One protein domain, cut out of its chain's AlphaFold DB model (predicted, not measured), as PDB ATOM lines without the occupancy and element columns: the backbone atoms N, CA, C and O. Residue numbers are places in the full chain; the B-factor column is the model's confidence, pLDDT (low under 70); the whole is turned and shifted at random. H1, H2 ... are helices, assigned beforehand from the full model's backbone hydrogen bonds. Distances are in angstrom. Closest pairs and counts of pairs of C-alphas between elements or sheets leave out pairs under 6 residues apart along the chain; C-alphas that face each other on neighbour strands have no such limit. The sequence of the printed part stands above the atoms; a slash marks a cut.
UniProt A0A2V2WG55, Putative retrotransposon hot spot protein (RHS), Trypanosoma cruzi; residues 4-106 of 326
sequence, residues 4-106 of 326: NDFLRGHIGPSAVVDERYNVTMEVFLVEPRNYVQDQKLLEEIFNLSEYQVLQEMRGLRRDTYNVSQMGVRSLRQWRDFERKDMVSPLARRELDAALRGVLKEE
ATOM      1  N   ASN A   4      30.959 -60.065  29.994       63.41
ATOM      2  CA  ASN A   4      29.572 -60.431  29.678       63.41
ATOM      3  C   ASN A   4      29.060 -61.609  30.535       63.41
ATOM      4  O   ASN A   4      27.925 -61.578  31.001       63.41
ATOM      5  N   ASP A   5      29.898 -62.615  30.797       65.75
ATOM      6  CA  ASP A   5      29.529 -63.785  31.607       65.75
ATOM      7  C   ASP A   5      29.406 -63.414  33.095       65.75
ATOM      8  O   ASP A   5      28.480 -63.854  33.773       65.75
ATOM      9  N   PHE A   6      30.290 -62.537  33.584       65.31
ATOM     10  CA  PHE A   6      30.241 -61.999  34.945       65.31
ATOM     11  C   PHE A   6      28.984 -61.156  35.191       65.31
ATOM     12  O   PHE A   6      28.273 -61.379  36.173       65.31
ATOM     13  N   LEU A   7      28.681 -60.230  34.273       64.69
ATOM     14  CA  LEU A   7      27.517 -59.349  34.364       64.69
ATOM     15  C   LEU A   7      26.209 -60.142  34.251       64.69
ATOM     16  O   LEU A   7      25.289 -59.913  35.029       64.69
ATOM     17  N   ARG A   8      26.133 -61.142  33.363       64.94
ATOM     18  CA  ARG A   8      24.961 -62.029  33.271       64.94
ATOM     19  C   ARG A   8      24.753 -62.877  34.524       64.94
ATOM     20  O   ARG A   8      23.607 -63.128  34.877       64.94
ATOM     21  N   GLY A   9      25.837 -63.300  35.178       61.41
ATOM     22  CA  GLY A   9      25.790 -64.105  36.400       61.41
ATOM     23  C   GLY A   9      25.381 -63.334  37.659       61.41
ATOM     24  O   GLY A   9      24.778 -63.933  38.544       61.41
ATOM     25  N   HIS A  10      25.671 -62.029  37.735       59.16
ATOM     26  CA  HIS A  10      25.423 -61.213  38.937       59.16
ATOM     27  C   HIS A  10      24.298 -60.182  38.778       59.16
ATOM     28  O   HIS A  10      23.722 -59.758  39.774       59.16
ATOM     29  N   ILE A  11      23.996 -59.757  37.546       59.47
ATOM     30  CA  ILE A  11      23.119 -58.608  37.258       59.47
ATOM     31  C   ILE A  11      21.972 -58.981  36.289       59.47
ATOM     32  O   ILE A  11      20.959 -58.292  36.238       59.47
ATOM     33  N   GLY A  12      22.066 -60.113  35.578       57.22
ATOM     34  CA  GLY A  12      21.010 -60.638  34.700       57.22
ATOM     35  C   GLY A  12      21.225 -60.360  33.199       57.22
ATOM     36  O   GLY A  12      22.151 -59.651  32.807       57.22
ATOM     37  N   PRO A  13      20.411 -60.963  32.307       54.47
ATOM     38  CA  PRO A  13      20.706 -61.031  30.873       54.47
ATOM     39  C   PRO A  13      20.393 -59.767  30.056       54.47
ATOM     40  O   PRO A  13      20.779 -59.721  28.883       54.47
ATOM     41  N   SER A  14      19.665 -58.773  30.591       52.69
ATOM     42  CA  SER A  14      19.135 -57.672  29.757       52.69
ATOM     43  C   SER A  14      18.948 -56.298  30.424       52.69
ATOM     44  O   SER A  14      18.937 -55.309  29.693       52.69
ATOM     45  N   ALA A  15      18.823 -56.193  31.751       51.97
ATOM     46  CA  ALA A  15      18.607 -54.918  32.444       51.97
ATOM     47  C   ALA A  15      19.143 -54.972  33.881       51.97
ATOM     48  O   ALA A  15      19.067 -56.015  34.521       51.97
ATOM     49  N   VAL A  16      19.690 -53.853  34.365       50.91
ATOM     50  CA  VAL A  16      20.385 -53.767  35.666       50.91
ATOM     51  C   VAL A  16      19.452 -53.475  36.851       50.91
ATOM     52  O   VAL A  16      19.885 -53.554  37.994       50.91
ATOM     53  N   VAL A  17      18.167 -53.172  36.640       49.34
ATOM     54  CA  VAL A  17      17.241 -52.854  37.743       49.34
ATOM     55  C   VAL A  17      15.820 -53.318  37.403       49.34
ATOM     56  O   VAL A  17      15.469 -53.351  36.226       49.34
ATOM     57  N   ASP A  18      15.067 -53.690  38.448       48.44
ATOM     58  CA  ASP A  18      13.636 -54.045  38.543       48.44
ATOM     59  C   ASP A  18      12.752 -53.584  37.361       48.44
ATOM     60  O   ASP A  18      12.930 -52.479  36.846       48.44
ATOM     61  N   GLU A  19      11.766 -54.413  36.988       44.47
ATOM     62  CA  GLU A  19      10.994 -54.498  35.722       44.47
ATOM     63  C   GLU A  19      10.377 -53.185  35.179       44.47
ATOM     64  O   GLU A  19       9.766 -53.165  34.109       44.47
ATOM     65  N   ARG A  20      10.529 -52.065  35.889       44.47
ATOM     66  CA  ARG A  20      10.012 -50.736  35.548       44.47
ATOM     67  C   ARG A  20      11.070 -49.735  35.063       44.47
ATOM     68  O   ARG A  20      10.676 -48.730  34.475       44.47
ATOM     69  N   TYR A  21      12.375 -49.984  35.240       49.81
ATOM     70  CA  TYR A  21      13.447 -49.049  34.841       49.81
ATOM     71  C   TYR A  21      14.617 -49.759  34.138       49.81
ATOM     72  O   TYR A  21      15.712 -49.899  34.680       49.81
ATOM     73  N   ASN A  22      14.402 -50.186  32.892       58.50
ATOM     74  CA  ASN A  22      15.433 -50.864  32.103       58.50
ATOM     75  C   ASN A  22      16.546 -49.899  31.662       58.50
ATOM     76  O   ASN A  22      16.372 -49.101  30.740       58.50
ATOM     77  N   VAL A  23      17.719 -50.013  32.285       57.12
ATOM     78  CA  VAL A  23      18.961 -49.376  31.825       57.12
ATOM     79  C   VAL A  23      19.674 -50.341  30.887       57.12
ATOM     80  O   VAL A  23      19.942 -51.486  31.253       57.12
ATOM     81  N   THR A  24      19.988 -49.892  29.672       64.75
ATOM     82  CA  THR A  24      20.729 -50.720  28.716       64.75
ATOM     83  C   THR A  24      22.156 -50.954  29.208       64.75
ATOM     84  O   THR A  24      22.766 -50.088  29.837       64.75
ATOM     85  N   MET A  25      22.729 -52.113  28.880       66.88
ATOM     86  CA  MET A  25      24.109 -52.451  29.258       66.88
ATOM     87  C   MET A  25      25.128 -51.407  28.789       66.88
ATOM     88  O   MET A  25      26.118 -51.154  29.468       66.88
ATOM     89  N   GLU A  26      24.879 -50.763  27.647       65.38
ATOM     90  CA  GLU A  26      25.730 -49.687  27.147       65.38
ATOM     91  C   GLU A  26      25.779 -48.500  28.118       65.38
ATOM     92  O   GLU A  26      26.881 -48.039  28.436       65.38
ATOM     93  N   VAL A  27      24.609 -48.073  28.618       70.44
ATOM     94  CA  VAL A  27      24.427 -46.975  29.582       70.44
ATOM     95  C   VAL A  27      24.955 -47.360  30.963       70.44
ATOM     96  O   VAL A  27      25.646 -46.560  31.592       70.44
ATOM     97  N   PHE A  28      24.707 -48.593  31.409       77.38
ATOM     98  CA  PHE A  28      25.252 -49.120  32.661       77.38
ATOM     99  C   PHE A  28      26.781 -49.039  32.695       77.38
ATOM    100  O   PHE A  28      27.362 -48.492  33.626       77.38
ATOM    101  N   LEU A  29      27.434 -49.520  31.635       76.75
ATOM    102  CA  LEU A  29      28.890 -49.536  31.524       76.75
ATOM    103  C   LEU A  29      29.507 -48.130  31.392       76.75
ATOM    104  O   LEU A  29      30.728 -48.016  31.391       76.75
ATOM    105  N   VAL A  30      28.711 -47.058  31.234       78.31
ATOM    106  CA  VAL A  30      29.226 -45.673  31.308       78.31
ATOM    107  C   VAL A  30      29.580 -45.319  32.742       78.31
ATOM    108  O   VAL A  30      30.663 -44.801  32.982       78.31
ATOM    109  N   GLU A  31      28.669 -45.591  33.672       82.94
ATOM    110  CA  GLU A  31      28.818 -45.215  35.074       82.94
ATOM    111  C   GLU A  31      28.109 -46.252  35.960       82.94
ATOM    112  O   GLU A  31      26.985 -46.019  36.417       82.94
ATOM    113  N   PRO A  32      28.742 -47.418  36.210       81.81
ATOM    114  CA  PRO A  32      28.152 -48.484  37.021       81.81
ATOM    115  C   PRO A  32      27.775 -48.036  38.439       81.81
ATOM    116  O   PRO A  32      26.838 -48.576  39.025       81.81
ATOM    117  N   ARG A  33      28.453 -47.008  38.975       83.44
ATOM    118  CA  ARG A  33      28.197 -46.435  40.310       83.44
ATOM    119  C   ARG A  33      26.794 -45.855  40.459       83.44
ATOM    120  O   ARG A  33      26.286 -45.782  41.571       83.44
ATOM    121  N   ASN A  34      26.163 -45.460  39.353       81.75
ATOM    122  CA  ASN A  34      24.800 -44.931  39.365       81.75
ATOM    123  C   ASN A  34      23.740 -46.028  39.542       81.75
ATOM    124  O   ASN A  34      22.585 -45.713  39.818       81.75
ATOM    125  N   TYR A  35      24.118 -47.298  39.361       76.19
ATOM    126  CA  TYR A  35      23.182 -48.420  39.276       76.19
ATOM    127  C   TYR A  35      23.495 -49.550  40.265       76.19
ATOM    128  O   TYR A  35      22.596 -50.305  40.620       76.19
ATOM    129  N   VAL A  36      24.741 -49.662  40.740       77.56
ATOM    130  CA  VAL A  36      25.157 -50.649  41.748       77.56
ATOM    131  C   VAL A  36      25.488 -49.940  43.055       77.56
ATOM    132  O   VAL A  36      26.361 -49.078  43.087       77.56
ATOM    133  N   GLN A  37      24.820 -50.331  44.141       77.62
ATOM    134  CA  GLN A  37      25.126 -49.837  45.491       77.62
ATOM    135  C   GLN A  37      26.166 -50.704  46.224       77.62
ATOM    136  O   GLN A  37      26.801 -50.237  47.167       77.62
ATOM    137  N   ASP A  38      26.359 -51.953  45.791       82.75
ATOM    138  CA  ASP A  38      27.355 -52.867  46.354       82.75
ATOM    139  C   ASP A  38      28.781 -52.450  45.950       82.75
ATOM    140  O   ASP A  38      29.179 -52.540  44.784       82.75
ATOM    141  N   GLN A  39      29.565 -52.000  46.934       84.56
ATOM    142  CA  GLN A  39      30.942 -51.552  46.723       84.56
ATOM    143  C   GLN A  39      31.884 -52.678  46.295       84.56
ATOM    144  O   GLN A  39      32.761 -52.441  45.467       84.56
ATOM    145  N   LYS A  40      31.693 -53.900  46.803       85.50
ATOM    146  CA  LYS A  40      32.548 -55.039  46.457       85.50
ATOM    147  C   LYS A  40      32.323 -55.446  45.004       85.50
ATOM    148  O   LYS A  40      33.278 -55.683  44.270       85.50
ATOM    149  N   LEU A  41      31.064 -55.441  44.564       80.00
ATOM    150  CA  LEU A  41      30.718 -55.717  43.172       80.00
ATOM    151  C   LEU A  41      31.263 -54.636  42.222       80.00
ATOM    152  O   LEU A  41      31.754 -54.955  41.141       80.00
ATOM    153  N   LEU A  42      31.227 -53.360  42.620       84.19
ATOM    154  CA  LEU A  42      31.834 -52.269  41.849       84.19
ATOM    155  C   LEU A  42      33.353 -52.423  41.710       84.19
ATOM    156  O   LEU A  42      33.883 -52.227  40.616       84.19
ATOM    157  N   GLU A  43      34.048 -52.780  42.791       87.25
ATOM    158  CA  GLU A  43      35.488 -53.050  42.753       87.25
ATOM    159  C   GLU A  43      35.820 -54.205  41.807       87.25
ATOM    160  O   GLU A  43      36.741 -54.090  40.998       87.25
ATOM    161  N   GLU A  44      35.046 -55.292  41.851       85.06
ATOM    162  CA  GLU A  44      35.211 -56.414  40.929       85.06
ATOM    163  C   GLU A  44      35.019 -55.971  39.472       85.06
ATOM    164  O   GLU A  44      35.877 -56.265  38.644       85.06
ATOM    165  N   ILE A  45      33.979 -55.184  39.160       82.38
ATOM    166  CA  ILE A  45      33.735 -54.650  37.807       82.38
ATOM    167  C   ILE A  45      34.900 -53.776  37.327       82.38
ATOM    168  O   ILE A  45      35.353 -53.934  36.192       82.38
ATOM    169  N   PHE A  46      35.400 -52.861  38.160       84.88
ATOM    170  CA  PHE A  46      36.484 -51.946  37.779       84.88
ATOM    171  C   PHE A  46      37.837 -52.642  37.605       84.88
ATOM    172  O   PHE A  46      38.678 -52.173  36.830       84.88
ATOM    173  N   ASN A  47      38.035 -53.773  38.281       87.12
ATOM    174  CA  ASN A  47      39.241 -54.585  38.167       87.12
ATOM    175  C   ASN A  47      39.219 -55.555  36.973       87.12
ATOM    176  O   ASN A  47      40.244 -56.171  36.678       87.12
ATOM    177  N   LEU A  48      38.095 -55.692  36.258       83.31
ATOM    178  CA  LEU A  48      38.036 -56.505  35.041       83.31
ATOM    179  C   LEU A  48      38.819 -55.843  33.903       83.31
ATOM    180  O   LEU A  48      38.560 -54.696  33.528       83.31
ATOM    181  N   SER A  49      39.728 -56.600  33.289       78.75
ATOM    182  CA  SER A  49      40.534 -56.128  32.159       78.75
ATOM    183  C   SER A  49      39.666 -55.721  30.967       78.75
ATOM    184  O   SER A  49      39.933 -54.712  30.322       78.75
ATOM    185  N   GLU A  50      38.574 -56.437  30.698       76.31
ATOM    186  CA  GLU A  50      37.655 -56.084  29.615       76.31
ATOM    187  C   GLU A  50      36.883 -54.788  29.898       76.31
ATOM    188  O   GLU A  50      36.560 -54.057  28.961       76.31
ATOM    189  N   TYR A  51      36.599 -54.481  31.170       80.31
ATOM    190  CA  TYR A  51      35.994 -53.203  31.546       80.31
ATOM    191  C   TYR A  51      36.988 -52.057  31.332       80.31
ATOM    192  O   TYR A  51      36.621 -51.033  30.758       80.31
ATOM    193  N   GLN A  52      38.255 -52.251  31.707       80.56
ATOM    194  CA  GLN A  52      39.327 -51.275  31.484       80.56
ATOM    195  C   GLN A  52      39.521 -50.976  29.989       80.56
ATOM    196  O   GLN A  52      39.453 -49.816  29.587       80.56
ATOM    197  N   VAL A  53      39.625 -52.012  29.147       79.19
ATOM    198  CA  VAL A  53      39.721 -51.868  27.680       79.19
ATOM    199  C   VAL A  53      38.507 -51.134  27.104       79.19
ATOM    200  O   VAL A  53      38.630 -50.282  26.223       79.19
ATOM    201  N   LEU A  54      37.307 -51.430  27.608       80.38
ATOM    202  CA  LEU A  54      36.084 -50.760  27.180       80.38
ATOM    203  C   LEU A  54      36.070 -49.269  27.559       80.38
ATOM    204  O   LEU A  54      35.621 -48.452  26.751       80.38
ATOM    205  N   GLN A  55      36.583 -48.892  28.734       81.31
ATOM    206  CA  GLN A  55      36.731 -47.482  29.115       81.31
ATOM    207  C   GLN A  55      37.789 -46.765  28.273       81.31
ATOM    208  O   GLN A  55      37.550 -45.640  27.830       81.31
ATOM    209  N   GLU A  56      38.914 -47.418  27.977       78.75
ATOM    210  CA  GLU A  56      39.950 -46.871  27.095       78.75
ATOM    211  C   GLU A  56      39.412 -46.599  25.684       78.75
ATOM    212  O   GLU A  56      39.571 -45.491  25.169       78.75
ATOM    213  N   MET A  57      38.693 -47.552  25.078       77.12
ATOM    214  CA  MET A  57      38.070 -47.359  23.761       77.12
ATOM    215  C   MET A  57      37.068 -46.198  23.748       77.12
ATOM    216  O   MET A  57      37.007 -45.427  22.786       77.12
ATOM    217  N   ARG A  58      36.276 -46.044  24.817       77.88
ATOM    218  CA  ARG A  58      35.349 -44.911  24.964       77.88
ATOM    219  C   ARG A  58      36.094 -43.587  25.087       77.88
ATOM    220  O   ARG A  58      35.693 -42.615  24.446       77.88
ATOM    221  N   GLY A  59      37.171 -43.562  25.872       80.44
ATOM    222  CA  GLY A  59      38.079 -42.423  25.985       80.44
ATOM    223  C   GLY A  59      38.627 -42.019  24.621       80.44
ATOM    224  O   GLY A  59      38.441 -40.881  24.204       80.44
ATOM    225  N   LEU A  60      39.157 -42.976  23.859       79.50
ATOM    226  CA  LEU A  60      39.710 -42.733  22.527       79.50
ATOM    227  C   LEU A  60      38.663 -42.210  21.531       79.50
ATOM    228  O   LEU A  60      38.946 -41.325  20.722       79.50
ATOM    229  N   ARG A  61      37.421 -42.707  21.598       77.25
ATOM    230  CA  ARG A  61      36.314 -42.207  20.766       77.25
ATOM    231  C   ARG A  61      35.957 -40.758  21.113       77.25
ATOM    232  O   ARG A  61      35.697 -39.962  20.211       77.25
ATOM    233  N   ARG A  62      35.956 -40.414  22.405       80.62
ATOM    234  CA  ARG A  62      35.729 -39.044  22.890       80.62
ATOM    235  C   ARG A  62      36.862 -38.116  22.463       80.62
ATOM    236  O   ARG A  62      36.581 -37.041  21.947       80.62
ATOM    237  N   ASP A  63      38.107 -38.556  22.612       82.81
ATOM    238  CA  ASP A  63      39.290 -37.832  22.157       82.81
ATOM    239  C   ASP A  63      39.172 -37.519  20.667       82.81
ATOM    240  O   ASP A  63      39.207 -36.355  20.286       82.81
ATOM    241  N   THR A  64      38.911 -38.541  19.844       76.19
ATOM    242  CA  THR A  64      38.710 -38.410  18.389       76.19
ATOM    243  C   THR A  64      37.650 -37.359  18.050       76.19
ATOM    244  O   THR A  64      37.870 -36.502  17.191       76.19
ATOM    245  N   TYR A  65      36.506 -37.395  18.742       78.19
ATOM    246  CA  TYR A  65      35.442 -36.409  18.563       78.19
ATOM    247  C   TYR A  65      35.913 -34.995  18.933       78.19
ATOM    248  O   TYR A  65      35.729 -34.071  18.143       78.19
ATOM    249  N   ASN A  66      36.577 -34.827  20.080       81.44
ATOM    250  CA  ASN A  66      37.072 -33.537  20.560       81.44
ATOM    251  C   ASN A  66      38.070 -32.893  19.587       81.44
ATOM    252  O   ASN A  66      37.907 -31.721  19.244       81.44
ATOM    253  N   VAL A  67      39.079 -33.640  19.112       82.62
ATOM    254  CA  VAL A  67      40.063 -33.090  18.157       82.62
ATOM    255  C   VAL A  67      39.399 -32.748  16.819       82.62
ATOM    256  O   VAL A  67      39.687 -31.698  16.246       82.62
ATOM    257  N   SER A  68      38.444 -33.568  16.358       76.69
ATOM    258  CA  SER A  68      37.692 -33.317  15.119       76.69
ATOM    259  C   SER A  68      36.827 -32.052  15.192       76.69
ATOM    260  O   SER A  68      36.810 -31.271  14.238       76.69
ATOM    261  N   GLN A  69      36.156 -31.804  16.326       79.12
ATOM    262  CA  GLN A  69      35.387 -30.571  16.566       79.12
ATOM    263  C   GLN A  69      36.281 -29.326  16.605       79.12
ATOM    264  O   GLN A  69      35.872 -28.259  16.158       79.12
ATOM    265  N   MET A  70      37.521 -29.470  17.080       81.31
ATOM    266  CA  MET A  70      38.531 -28.405  17.073       81.31
ATOM    267  C   MET A  70      39.230 -28.244  15.713       81.31
ATOM    268  O   MET A  70      40.186 -27.483  15.590       81.31
ATOM    269  N   GLY A  71      38.762 -28.952  14.681       77.50
ATOM    270  CA  GLY A  71      39.272 -28.840  13.318       77.50
ATOM    271  C   GLY A  71      40.586 -29.577  13.067       77.50
ATOM    272  O   GLY A  71      41.128 -29.449  11.972       77.50
ATOM    273  N   VAL A  72      41.082 -30.367  14.024       83.56
ATOM    274  CA  VAL A  72      42.300 -31.171  13.869       83.56
ATOM    275  C   VAL A  72      41.956 -32.469  13.143       83.56
ATOM    276  O   VAL A  72      41.315 -33.368  13.686       83.56
ATOM    277  N   ARG A  73      42.379 -32.555  11.884       78.31
ATOM    278  CA  ARG A  73      42.173 -33.684  10.967       78.31
ATOM    279  C   ARG A  73      43.480 -34.263  10.422       78.31
ATOM    280  O   ARG A  73      43.442 -35.266   9.719       78.31
ATOM    281  N   SER A  74      44.623 -33.659  10.748       75.50
ATOM    282  CA  SER A  74      45.949 -34.110  10.317       75.50
ATOM    283  C   SER A  74      46.987 -34.007  11.436       75.50
ATOM    284  O   SER A  74      46.814 -33.257  12.403       75.50
ATOM    285  N   LEU A  75      48.106 -34.731  11.291       78.81
ATOM    286  CA  LEU A  75      49.241 -34.639  12.218       78.81
ATOM    287  C   LEU A  75      49.877 -33.240  12.226       78.81
ATOM    288  O   LEU A  75      50.387 -32.818  13.261       78.81
ATOM    289  N   ARG A  76      49.785 -32.488  11.120       70.88
ATOM    290  CA  ARG A  76      50.219 -31.085  11.031       70.88
ATOM    291  C   ARG A  76      49.391 -30.179  11.936       70.88
ATOM    292  O   ARG A  76      49.941 -29.433  12.733       70.88
ATOM    293  N   GLN A  77      48.066 -30.286  11.856       77.12
ATOM    294  CA  GLN A  77      47.189 -29.534  12.751       77.12
ATOM    295  C   GLN A  77      47.390 -29.977  14.193       77.12
ATOM    296  O   GLN A  77      47.415 -29.133  15.075       77.12
ATOM    297  N   TRP A  78      47.614 -31.274  14.431       87.19
ATOM    298  CA  TRP A  78      47.973 -31.766  15.754       87.19
ATOM    299  C   TRP A  78      49.276 -31.139  16.253       87.19
ATOM    300  O   TRP A  78      49.304 -30.713  17.397       87.19
ATOM    301  N   ARG A  79      50.343 -31.046  15.447       81.88
ATOM    302  CA  ARG A  79      51.631 -30.428  15.827       81.88
ATOM    303  C   ARG A  79      51.445 -29.031  16.407       81.88
ATOM    304  O   ARG A  79      51.961 -28.765  17.489       81.88
ATOM    305  N   ASP A  80      50.680 -28.204  15.705       82.00
ATOM    306  CA  ASP A  80      50.480 -26.790  16.029       82.00
ATOM    307  C   ASP A  80      49.297 -26.579  17.001       82.00
ATOM    308  O   ASP A  80      49.014 -25.463  17.432       82.00
ATOM    309  N   PHE A  81      48.597 -27.657  17.377       88.44
ATOM    310  CA  PHE A  81      47.476 -27.608  18.307       88.44
ATOM    311  C   PHE A  81      47.962 -27.449  19.747       88.44
ATOM    312  O   PHE A  81      48.536 -28.367  20.331       88.44
ATOM    313  N   GLU A  82      47.678 -26.299  20.347       85.44
ATOM    314  CA  GLU A  82      48.134 -25.965  21.701       85.44
ATOM    315  C   GLU A  82      47.448 -26.805  22.791       85.44
ATOM    316  O   GLU A  82      48.069 -27.186  23.785       85.44
ATOM    317  N   ARG A  83      46.170 -27.157  22.599       87.81
ATOM    318  CA  ARG A  83      45.314 -27.798  23.616       87.81
ATOM    319  C   ARG A  83      45.443 -29.325  23.629       87.81
ATOM    320  O   ARG A  83      44.462 -30.065  23.559       87.81
ATOM    321  N   LYS A  84      46.683 -29.814  23.694       86.31
ATOM    322  CA  LYS A  84      47.035 -31.251  23.696       86.31
ATOM    323  C   LYS A  84      46.462 -32.033  24.880       86.31
ATOM    324  O   LYS A  84      46.441 -33.257  24.853       86.31
ATOM    325  N   ASP A  85      46.062 -31.334  25.932       86.25
ATOM    326  CA  ASP A  85      45.409 -31.846  27.135       86.25
ATOM    327  C   ASP A  85      43.939 -32.249  26.912       86.25
ATOM    328  O   ASP A  85      43.352 -32.912  27.760       86.25
ATOM    329  N   MET A  86      43.351 -31.906  25.760       84.19
ATOM    330  CA  MET A  86      41.979 -32.287  25.398       84.19
ATOM    331  C   MET A  86      41.790 -33.764  25.028       84.19
ATOM    332  O   MET A  86      40.646 -34.203  24.866       84.19
ATOM    333  N   VAL A  87      42.885 -34.503  24.849       86.50
ATOM    334  CA  VAL A  87      42.868 -35.944  24.585       86.50
ATOM    335  C   VAL A  87      43.523 -36.693  25.738       86.50
ATOM    336  O   VAL A  87      44.350 -36.141  26.468       86.50
ATOM    337  N   SER A  88      43.189 -37.970  25.894       83.75
ATOM    338  CA  SER A  88      43.808 -38.834  26.892       83.75
ATOM    339  C   SER A  88      45.340 -38.887  26.743       83.75
ATOM    340  O   SER A  88      45.872 -38.780  25.632       83.75
ATOM    341  N   PRO A  89      46.086 -39.116  27.842       83.88
ATOM    342  CA  PRO A  89      47.541 -39.259  27.788       83.88
ATOM    343  C   PRO A  89      48.018 -40.334  26.804       83.88
ATOM    344  O   PRO A  89      49.053 -40.158  26.163       83.88
ATOM    345  N   LEU A  90      47.254 -41.424  26.657       78.44
ATOM    346  CA  LEU A  90      47.538 -42.490  25.699       78.44
ATOM    347  C   LEU A  90      47.392 -41.991  24.257       78.44
ATOM    348  O   LEU A  90      48.345 -42.085  23.489       78.44
ATOM    349  N   ALA A  91      46.250 -41.388  23.908       81.25
ATOM    350  CA  ALA A  91      46.031 -40.821  22.578       81.25
ATOM    351  C   ALA A  91      47.074 -39.749  22.237       81.25
ATOM    352  O   ALA A  91      47.641 -39.758  21.146       81.25
ATOM    353  N   ARG A  92      47.400 -38.871  23.193       87.69
ATOM    354  CA  ARG A  92      48.468 -37.879  23.039       87.69
ATOM    355  C   ARG A  92      49.814 -38.542  22.762       87.69
ATOM    356  O   ARG A  92      50.510 -38.122  21.845       87.69
ATOM    357  N   ARG A  93      50.186 -39.570  23.535       83.56
ATOM    358  CA  ARG A  93      51.451 -40.297  23.361       83.56
ATOM    359  C   ARG A  93      51.553 -40.921  21.972       83.56
ATOM    360  O   ARG A  93      52.610 -40.783  21.358       83.56
ATOM    361  N   GLU A  94      50.496 -41.577  21.502       80.94
ATOM    362  CA  GLU A  94      50.446 -42.207  20.176       80.94
ATOM    363  C   GLU A  94      50.508 -41.165  19.054       80.94
ATOM    364  O   GLU A  94      51.325 -41.288  18.142       80.94
ATOM    365  N   LEU A  95      49.737 -40.075  19.151       85.06
ATOM    366  CA  LEU A  95      49.771 -38.984  18.172       85.06
ATOM    367  C   LEU A  95      51.126 -38.265  18.152       85.06
ATOM    368  O   LEU A  95      51.640 -37.947  17.084       85.06
ATOM    369  N   ASP A  96      51.741 -38.038  19.314       83.81
ATOM    370  CA  ASP A  96      53.078 -37.449  19.409       83.81
ATOM    371  C   ASP A  96      54.166 -38.435  18.939       83.81
ATOM    372  O   ASP A  96      55.202 -38.008  18.434       83.81
ATOM    373  N   ALA A  97      53.964 -39.752  19.076       75.81
ATOM    374  CA  ALA A  97      54.856 -40.769  18.521       75.81
ATOM    375  C   ALA A  97      54.761 -40.829  16.994       75.81
ATOM    376  O   ALA A  97      55.798 -40.801  16.333       75.81
ATOM    377  N   ALA A  98      53.546 -40.819  16.444       72.00
ATOM    378  CA  ALA A  98      53.303 -40.703  15.011       72.00
ATOM    379  C   ALA A  98      53.895 -39.399  14.457       72.00
ATOM    380  O   ALA A  98      54.615 -39.423  13.463       72.00
ATOM    381  N   LEU A  99      53.697 -38.274  15.155       77.81
ATOM    382  CA  LEU A  99      54.291 -36.985  14.798       77.81
ATOM    383  C   LEU A  99      55.824 -37.032  14.834       77.81
ATOM    384  O   LEU A  99      56.464 -36.535  13.916       77.81
ATOM    385  N   ARG A 100      56.438 -37.655  15.849       67.44
ATOM    386  CA  ARG A 100      57.897 -37.865  15.884       67.44
ATOM    387  C   ARG A 100      58.391 -38.763  14.750       67.44
ATOM    388  O   ARG A 100      59.499 -38.538  14.280       67.44
ATOM    389  N   GLY A 101      57.601 -39.751  14.330       59.31
ATOM    390  CA  GLY A 101      57.890 -40.586  13.162       59.31
ATOM    391  C   GLY A 101      57.876 -39.787  11.859       59.31
ATOM    392  O   GLY A 101      58.755 -39.968  11.035       59.31
ATOM    393  N   VAL A 102      56.946 -38.839  11.717       59.44
ATOM    394  CA  VAL A 102      56.888 -37.918  10.566       59.44
ATOM    395  C   VAL A 102      57.995 -36.851  10.614       59.44
ATOM    396  O   VAL A 102      58.530 -36.466   9.578       59.44
ATOM    397  N   LEU A 103      58.355 -36.363  11.808       54.56
ATOM    398  CA  LEU A 103      59.421 -35.367  12.004       54.56
ATOM    399  C   LEU A 103      60.832 -35.965  11.897       54.56
ATOM    400  O   LEU A 103      61.785 -35.238  11.611       54.56
ATOM    401  N   LYS A 104      60.993 -37.273  12.121       53.06
ATOM    402  CA  LYS A 104      62.184 -37.997  11.679       53.06
ATOM    403  C   LYS A 104      62.064 -38.176  10.176       53.06
ATOM    404  O   LYS A 104      61.392 -39.069   9.692       53.06
ATOM    405  N   GLU A 105      62.719 -37.289   9.446       54.72
ATOM    406  CA  GLU A 105      62.823 -37.380   7.996       54.72
ATOM    407  C   GLU A 105      63.530 -38.690   7.631       54.72
ATOM    408  O   GLU A 105      64.751 -38.820   7.753       54.72
ATOM    409  N   GLU A 106      62.754 -39.685   7.221       62.75
ATOM    410  CA  GLU A 106      63.269 -40.998   6.863       62.75
ATOM    411  C   GLU A 106      63.498 -41.060   5.354       62.75
ATOM    412  O   GLU A 106      62.576 -40.913   4.551       62.75
TER     413      GLU A 106
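What this domain is: This is residues 4 to 106 of the 326 residues of the protein "Putative retrotransposon hot spot protein (RHS)" of Trypanosoma cruzi (UniProt A0A2V2WG55). A long helix, H4, is the middle spar of an open, elongated model, with a loose group of short helices, H1, H2 and H3, toward one end and H5 and H6 toward the other. Contacts between helices are few, and H5 and H6 are the one pair that touches. The printed part has 103 residues with six named helices, H1 to H6 in order, and no named strand; the class is all helix. It is only just loose, close to extended, with a radius of gyration of the C-alphas of 18.8 A; the outline is a rod, 58 by 24 by 20 A.

How they stand to each other: H1, residues 4 to 10, and H2, residues 25 to 28, touch no helix. H3, residues 39 to 47, is close to but not clearly touching H4, residues 49 to 69; their closest C-alphas, of Ile 45 and Tyr 51, are 6.8 A apart. They run the same way at a steep tilt of 69 degrees, only just short of about perpendicular. H5, residues 75 to 80, is only just apart from H4, the closest C-alphas being 8.4 A apart. H6, residues 89 to 103, is close to but not clearly touching H4, with the C-alphas of Leu 60 and Ala 91 closest at 6.6 A; they run the same way at a steep tilt of 58 degrees. H6 touches H5 with residues 95 to 99 alone, about perpendicular at 79 degrees; the C-alphas of Leu 75 and Leu 99 are closest, 6.1 A apart. In H1, H3, H4, H5 and H6 every O i to N i+4 pair is within hydrogen-bond range; H2 is too short for such a pair.

Where its parts are: H1 begins at C-alpha 4, (29.572, -60.431, 29.678). H4 measures 30.4 A from C-alpha 49, (40.534, -56.128, 32.159), to C-alpha 69. H6 measures 20.1 A and ends at C-alpha 103, (59.421, -35.367, 12.004).

The domain as a whole: The C-alphas farthest apart, of Arg 20 and Glu 106, are 61.3 A apart. The printed part has no cut. H1 to H2 is a long link of 14 residues. Residues 4 to 26 and 100 to 106 have pLDDT under 70.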